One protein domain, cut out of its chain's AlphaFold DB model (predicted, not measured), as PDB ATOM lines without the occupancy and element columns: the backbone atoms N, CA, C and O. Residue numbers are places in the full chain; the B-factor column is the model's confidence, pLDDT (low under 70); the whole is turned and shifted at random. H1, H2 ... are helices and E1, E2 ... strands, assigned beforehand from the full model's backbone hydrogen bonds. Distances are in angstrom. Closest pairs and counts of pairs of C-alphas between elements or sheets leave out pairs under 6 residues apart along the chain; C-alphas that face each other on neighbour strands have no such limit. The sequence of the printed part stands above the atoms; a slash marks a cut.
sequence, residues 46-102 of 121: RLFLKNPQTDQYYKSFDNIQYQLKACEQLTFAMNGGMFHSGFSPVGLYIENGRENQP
ATOM      1  N   ARG A  46     168.433 153.219 140.919       92.06
ATOM      2  CA  ARG A  46     167.060 152.742 141.024       92.06
ATOM      3  C   ARG A  46     166.538 152.395 139.648       92.06
ATOM      4  O   ARG A  46     166.862 153.060 138.664       92.06
ATOM      5  N   LEU A  47     165.707 151.364 139.602       94.12
ATOM      6  CA  LEU A  47     164.892 151.071 138.435       94.12
ATOM      7  C   LEU A  47     163.579 151.853 138.534       94.12
ATOM      8  O   LEU A  47     163.141 152.217 139.625       94.12
ATOM      9  N   PHE A  48     163.002 152.149 137.371       94.31
ATOM     10  CA  PHE A  48     161.728 152.846 137.244       94.31
ATOM     11  C   PHE A  48     160.922 152.209 136.113       94.31
ATOM     12  O   PHE A  48     161.117 152.545 134.944       94.31
ATOM     13  N   LEU A  49     160.019 151.280 136.440       95.25
ATOM     14  CA  LEU A  49     159.129 150.674 135.439       95.25
ATOM     15  C   LEU A  49     157.759 151.351 135.400       95.25
ATOM     16  O   LEU A  49     157.347 151.871 134.360       95.25
ATOM     17  N   LYS A  50     157.064 151.366 136.540       95.25
ATOM     18  CA  LYS A  50     155.708 151.905 136.675       95.25
ATOM     19  C   LYS A  50     155.612 152.937 137.787       95.25
ATOM     20  O   LYS A  50     156.286 152.846 138.809       95.25
ATOM     21  N   ASN A  51     154.712 153.891 137.599       94.62
ATOM     22  CA  ASN A  51     154.281 154.800 138.644       94.62
ATOM     23  C   ASN A  51     153.467 154.016 139.693       94.62
ATOM     24  O   ASN A  51     152.426 153.456 139.343       94.62
ATOM     25  N   PRO A  52     153.899 153.964 140.966       90.75
ATOM     26  CA  PRO A  52     153.247 153.129 141.973       90.75
ATOM     27  C   PRO A  52     151.849 153.622 142.376       90.75
ATOM     28  O   PRO A  52     151.086 152.863 142.963       90.75
ATOM     29  N   GLN A  53     151.494 154.872 142.068       92.31
ATOM     30  CA  GLN A  53     150.178 155.442 142.352       92.31
ATOM     31  C   GLN A  53     149.168 155.187 141.226       92.31
ATOM     32  O   GLN A  53     147.978 155.062 141.502       92.31
ATOM     33  N   THR A  54     149.614 155.130 139.966       94.69
ATOM     34  CA  THR A  54     148.722 155.000 138.796       94.69
ATOM     35  C   THR A  54     148.824 153.657 138.072       94.69
ATOM     36  O   THR A  54     148.023 153.391 137.177       94.69
ATOM     37  N   ASP A  55     149.816 152.833 138.419       94.12
ATOM     38  CA  ASP A  55     150.207 151.592 137.729       94.12
ATOM     39  C   ASP A  55     150.533 151.776 136.227       94.12
ATOM     40  O   ASP A  55     150.592 150.820 135.452       94.12
ATOM     41  N   GLN A  56     150.779 153.014 135.791       95.88
ATOM     42  CA  GLN A  56     151.165 153.328 134.414       95.88
ATOM     43  C   GLN A  56     152.684 153.294 134.243       95.88
ATOM     44  O   GLN A  56     153.426 153.777 135.097       95.88
ATOM     45  N   TYR A  57     153.156 152.786 133.102       96.00
ATOM     46  CA  TYR A  57     154.571 152.857 132.730       96.00
ATOM     47  C   TYR A  57     155.040 154.307 132.565       96.00
ATOM     48  O   TYR A  57     154.320 155.119 131.980       96.00
ATOM     49  N   TYR A  58     156.265 154.614 133.010       95.12
ATOM     50  CA  TYR A  58     156.817 155.974 132.922       95.12
ATOM     51  C   TYR A  58     157.070 156.433 131.480       95.12
ATOM     52  O   TYR A  58     156.786 157.581 131.164       95.12
ATOM     53  N   LYS A  59     157.553 155.555 130.588       92.75
ATOM     54  CA  LYS A  59     157.803 155.798 129.143       92.75
ATOM     55  C   LYS A  59     158.849 156.872 128.784       92.75
ATOM     56  O   LYS A  59     159.397 156.803 127.691       92.75
ATOM     57  N   SER A  60     159.135 157.837 129.656       92.38
ATOM     58  CA  SER A  60     160.155 158.876 129.471       92.38
ATOM     59  C   SER A  60     160.836 159.231 130.795       92.38
ATOM     60  O   SER A  60     160.276 159.009 131.870       92.38
ATOM     61  N   PHE A  61     162.039 159.806 130.718       94.38
ATOM     62  CA  PHE A  61     162.777 160.260 131.901       94.38
ATOM     63  C   PHE A  61     162.114 161.463 132.588       94.38
ATOM     64  O   PHE A  61     162.115 161.534 133.814       94.38
ATOM     65  N   ASP A  62     161.448 162.341 131.836       92.94
ATOM     66  CA  ASP A  62     160.699 163.470 132.407       92.94
ATOM     67  C   ASP A  62     159.600 162.993 133.367       92.94
ATOM     68  O   ASP A  62     159.430 163.535 134.457       92.94
ATOM     69  N   ASN A  63     158.902 161.908 133.012       94.25
ATOM     70  CA  ASN A  63     157.867 161.326 133.866       94.25
ATOM     71  C   ASN A  63     158.427 160.754 135.179       94.25
ATOM     72  O   ASN A  63     157.695 160.691 136.166       94.25
ATOM     73  N   ILE A  64     159.707 160.369 135.210       94.56
ATOM     74  CA  ILE A  64     160.398 159.958 136.439       94.56
ATOM     75  C   ILE A  64     160.669 161.184 137.315       94.56
ATOM     76  O   ILE A  64     160.380 161.153 138.509       94.56
ATOM     77  N   GLN A  65     161.162 162.279 136.727       91.50
ATOM     78  CA  GLN A  65     161.499 163.510 137.450       91.50
ATOM     79  C   GLN A  65     160.301 164.089 138.218       91.50
ATOM     80  O   GLN A  65     160.480 164.588 139.329       91.50
ATOM     81  N   TYR A  66     159.083 163.981 137.677       90.12
ATOM     82  CA  TYR A  66     157.862 164.425 138.362       90.12
ATOM     83  C   TYR A  66     157.468 163.569 139.570       90.12
ATOM     84  O   TYR A  66     156.646 164.012 140.369       90.12
ATOM     85  N   GLN A  67     158.018 162.358 139.699       90.62
ATOM     86  CA  GLN A  67     157.681 161.431 140.780       90.62
ATOM     87  C   GLN A  67     158.767 161.321 141.861       90.62
ATOM     88  O   GLN A  67     158.578 160.670 142.890       90.62
ATOM     89  N   LEU A  68     159.907 161.976 141.645       91.75
ATOM     90  CA  LEU A  68     160.948 162.111 142.654       91.75
ATOM     91  C   LEU A  68     160.459 162.971 143.826       91.75
ATOM     92  O   LEU A  68     159.686 163.917 143.657       91.75
ATOM     93  N   LYS A  69     160.923 162.657 145.041       91.19
ATOM     94  CA  LYS A  69     160.659 163.504 146.211       91.19
ATOM     95  C   LYS A  69     161.265 164.889 145.982       91.19
ATOM     96  O   LYS A  69     162.263 165.029 145.290       91.19
ATOM     97  N   ALA A  70     160.741 165.907 146.663       89.75
ATOM     98  CA  ALA A  70     161.251 167.278 146.543       89.75
ATOM     99  C   ALA A  70     162.754 167.430 146.872       89.75
ATOM    100  O   ALA A  70     163.382 168.386 146.432       89.75
ATOM    101  N   CYS A  71     163.329 166.508 147.651       91.06
ATOM    102  CA  CYS A  71     164.753 166.476 147.988       91.06
ATOM    103  C   CYS A  71     165.599 165.595 147.051       91.06
ATOM    104  O   CYS A  71     166.778 165.386 147.319       91.06
ATOM    105  N   GLU A  72     165.003 165.026 146.006       90.44
ATOM    106  CA  GLU A  72     165.663 164.156 145.038       90.44
ATOM    107  C   GLU A  72     165.762 164.848 143.677       90.44
ATOM    108  O   GLU A  72     164.871 165.586 143.259       90.44
ATOM    109  N   GLN A  73     166.844 164.567 142.956       88.81
ATOM    110  CA  GLN A  73     167.088 165.087 141.616       88.81
ATOM    111  C   GLN A  73     167.541 163.945 140.708       88.81
ATOM    112  O   GLN A  73     168.372 163.129 141.111       88.81
ATOM    113  N   LEU A  74     167.020 163.895 139.479       90.75
ATOM    114  CA  LEU A  74     167.520 162.980 138.463       90.75
ATOM    115  C   LEU A  74     168.810 163.562 137.871       90.75
ATOM    116  O   LEU A  74     168.769 164.478 137.055       90.75
ATOM    117  N   THR A  75     169.962 163.071 138.320       89.25
ATOM    118  CA  THR A  75     171.278 163.518 137.826       89.25
ATOM    119  C   THR A  75     171.706 162.780 136.562       89.25
ATOM    120  O   THR A  75     172.431 163.332 135.739       89.25
ATOM    121  N   PHE A  76     171.250 161.540 136.407       89.50
ATOM    122  CA  PHE A  76     171.557 160.676 135.282       89.50
ATOM    123  C   PHE A  76     170.447 159.636 135.090       89.50
ATOM    124  O   PHE A  76     169.899 159.118 136.063       89.50
ATOM    125  N   ALA A  77     170.140 159.311 133.834       92.38
ATOM    126  CA  ALA A  77     169.265 158.208 133.463       92.38
ATOM    127  C   ALA A  77     169.691 157.629 132.111       92.38
ATOM    128  O   ALA A  77     170.112 158.352 131.212       92.38
ATOM    129  N   MET A  78     169.527 156.319 131.960       92.25
ATOM    130  CA  MET A  78     169.660 155.614 130.689       92.25
ATOM    131  C   MET A  78     168.577 154.538 130.595       92.25
ATOM    132  O   MET A  78     167.932 154.201 131.592       92.25
ATOM    133  N   ASN A  79     168.349 154.002 129.395       92.19
ATOM    134  CA  ASN A  79     167.477 152.842 129.259       92.19
ATOM    135  C   ASN A  79     168.064 151.646 130.026       92.19
ATOM    136  O   ASN A  79     169.272 151.428 130.026       92.19
ATOM    137  N   GLY A  80     167.190 150.856 130.650       89.94
ATOM    138  CA  GLY A  80     167.549 149.545 131.181       89.94
ATOM    139  C   GLY A  80     167.495 148.485 130.078       89.94
ATOM    140  O   GLY A  80     168.091 148.635 129.011       89.94
ATOM    141  N   GLY A  81     166.732 147.420 130.326       90.25
ATOM    142  CA  GLY A  81     166.481 146.359 129.350       90.25
ATOM    143  C   GLY A  81     165.450 146.718 128.274       90.25
ATOM    144  O   GLY A  81     164.877 147.808 128.244       90.25
ATOM    145  N   MET A  82     165.191 145.756 127.389       90.81
ATOM    146  CA  MET A  82     164.152 145.879 126.367       90.81
ATOM    147  C   MET A  82     162.752 145.681 126.945       90.81
ATOM    148  O   MET A  82     162.560 145.025 127.974       90.81
ATOM    149  N   PHE A  83     161.766 146.160 126.197       93.38
ATOM    150  CA  PHE A  83     160.354 146.038 126.515       93.38
ATOM    151  C   PHE A  83     159.537 145.614 125.286       93.38
ATOM    152  O   PHE A  83     159.911 145.888 124.145       93.38
ATOM    153  N   HIS A  84     158.408 144.944 125.513       93.44
ATOM    154  CA  HIS A  84     157.402 144.678 124.482       93.44
ATOM    155  C   HIS A  84     156.650 145.961 124.109       93.44
ATOM    156  O   HIS A  84     156.707 146.947 124.830       93.44
ATOM    157  N   SER A  85     155.855 145.958 123.036       94.50
ATOM    158  CA  SER A  85     155.064 147.133 122.614       94.50
ATOM    159  C   SER A  85     154.147 147.715 123.705       94.50
ATOM    160  O   SER A  85     153.811 148.896 123.657       94.50
ATOM    161  N   GLY A  86     153.772 146.910 124.706       94.31
ATOM    162  CA  GLY A  86     153.035 147.332 125.902       94.31
ATOM    163  C   GLY A  86     153.891 147.892 127.047       94.31
ATOM    164  O   GLY A  86     153.346 148.132 128.118       94.31
ATOM    165  N   PHE A  87     155.197 148.096 126.846       94.25
ATOM    166  CA  PHE A  87     156.195 148.542 127.833       94.25
ATOM    167  C   PHE A  87     156.510 147.554 128.971       94.25
ATOM    168  O   PHE A  87     157.247 147.895 129.894       94.25
ATOM    169  N   SER A  88     156.019 146.312 128.905       93.94
ATOM    170  CA  SER A  88     156.432 145.255 129.833       93.94
ATOM    171  C   SER A  88     157.857 144.767 129.524       93.94
ATOM    172  O   SER A  88     158.212 144.692 128.344       93.94
ATOM    173  N   PRO A  89     158.673 144.414 130.536       94.56
ATOM    174  CA  PRO A  89     160.025 143.896 130.312       94.56
ATOM    175  C   PRO A  89     160.021 142.614 129.468       94.56
ATOM    176  O   PRO A  89     159.127 141.783 129.613       94.56
ATOM    177  N   VAL A  90     161.022 142.449 128.596       91.50
ATOM    178  CA  VAL A  90     161.172 141.236 127.758       91.50
ATOM    179  C   VAL A  90     161.733 140.042 128.541       91.50
ATOM    180  O   VAL A  90     161.459 138.895 128.204       91.50
ATOM    181  N   GLY A  91     162.537 140.295 129.573       89.44
ATOM    182  CA  GLY A  91     163.170 139.262 130.394       89.44
ATOM    183  C   GLY A  91     163.110 139.608 131.877       89.44
ATOM    184  O   GLY A  91     162.333 140.478 132.271       89.44
ATOM    185  N   LEU A  92     163.956 138.943 132.671       92.06
ATOM    186  CA  LEU A  92     163.982 139.079 134.127       92.06
ATOM    187  C   LEU A  92     163.997 140.553 134.550       92.06
ATOM    188  O   LEU A  92     164.883 141.317 134.165       92.06
ATOM    189  N   TYR A  93     163.025 140.932 135.374       94.81
ATOM    190  CA  TYR A  93     162.947 142.258 135.964       94.81
ATOM    191  C   TYR A  93     162.652 142.143 137.456       94.81
ATOM    192  O   TYR A  93     161.558 141.736 137.862       94.81
ATOM    193  N   ILE A  94     163.634 142.540 138.261       94.50
ATOM    194  CA  ILE A  94     163.553 142.584 139.719       94.50
ATOM    195  C   ILE A  94     163.729 144.039 140.149       94.50
ATOM    196  O   ILE A  94     164.757 144.649 139.871       94.50
ATOM    197  N   GLU A  95     162.742 144.586 140.850       94.06
ATOM    198  CA  GLU A  95     162.769 145.951 141.379       94.06
ATOM    199  C   GLU A  95     162.415 145.911 142.862       94.06
ATOM    200  O   GLU A  95     161.449 145.260 143.260       94.06
ATOM    201  N   ASN A  96     163.216 146.582 143.697       91.06
ATOM    202  CA  ASN A  96     163.046 146.594 145.155       91.06
ATOM    203  C   ASN A  96     162.938 145.183 145.772       91.06
ATOM    204  O   ASN A  96     162.148 144.950 146.685       91.06
ATOM    205  N   GLY A  97     163.703 144.223 145.238       92.94
ATOM    206  CA  GLY A  97     163.695 142.825 145.684       92.94
ATOM    207  C   GLY A  97     162.465 142.017 145.258       92.94
ATOM    208  O   GLY A  97     162.352 140.853 145.630       92.94
ATOM    209  N   ARG A  98     161.550 142.599 144.473       94.00
ATOM    210  CA  ARG A  98     160.382 141.910 143.923       94.00
ATOM    211  C   ARG A  98     160.605 141.580 142.456       94.00
ATOM    212  O   ARG A  98     160.852 142.469 141.645       94.00
ATOM    213  N   GLU A  99     160.442 140.311 142.113       95.06
ATOM    214  CA  GLU A  99     160.353 139.874 140.723       95.06
ATOM    215  C   GLU A  99     159.006 140.314 140.131       95.06
ATOM    216  O   GLU A  99     157.944 139.909 140.611       95.06
ATOM    217  N   ASN A 100     159.043 141.181 139.115       92.69
ATOM    218  CA  ASN A 100     157.845 141.602 138.378       92.69
ATOM    219  C   ASN A 100     157.770 140.994 136.970       92.69
ATOM    220  O   ASN A 100     156.696 141.005 136.377       92.69
ATOM    221  N   GLN A 101     158.881 140.473 136.440       94.25
ATOM    222  CA  GLN A 101     158.915 139.681 135.210       94.25
ATOM    223  C   GLN A 101     159.911 138.532 135.409       94.25
ATOM    224  O   GLN A 101     161.052 138.825 135.775       94.25
ATOM    225  N   PRO A 102     159.519 137.267 135.178       91.75
ATOM    226  CA  PRO A 102     160.416 136.133 135.344       91.75
ATOM    227  C   PRO A 102     161.500 136.097 134.270       91.75
ATOM    228  O   PRO A 102     161.410 136.734 133.214       91.75
TER     229      PRO A 102
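AT A GLANCE: This is residues 46 to 102 of the 121 residues of an uncharacterized protein of Acinetobacter baumannii (strain 1295743) (UniProt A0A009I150). Little of this domain is regular structure: it is mostly loops, with the short helix H1 towards one end and the small hairpin of E1 and E2 towards the other. Residues 46 to 60 run through the middle, and residues 66 to 92 make the long way from H1 to the hairpin. The printed part has 57 residues, with 12 in named elements, in the order H1, E1, E2; the class is mixed and the two-stranded sheet antiparallel. It is compact, with a radius of gyration of the C-alphas of 11.7 A and spans of 33 by 23 by 22 A.

HOW THE PARTS SIT: H1, residues 61 to 65, has every O i to N i+4 pair within hydrogen-bond range. It is apart from E2, residues 98 to 101. E1, residues 93 to 95, and E2 form a hairpin, antiparallel at 152 degrees; N 95 and O 98 are 2.9 A apart, within hydrogen-bond range.

IN THESE COORDINATES: H1 begins at C-alpha 61 (162.777, 160.260, 131.901) and is 6.6 A long. E1 is 6.6 A long. E2, 9.1 A long, ends at C-alpha 101 (158.915, 139.681, 135.210).

THE WHOLE: The C-alphas farthest apart, of Cys 71 and Ser 85, are 33.3 A apart. The printed part has no cut. The link from H1 to E1 is long, with 27 residues. No printed residue is under 70 in pLDDT.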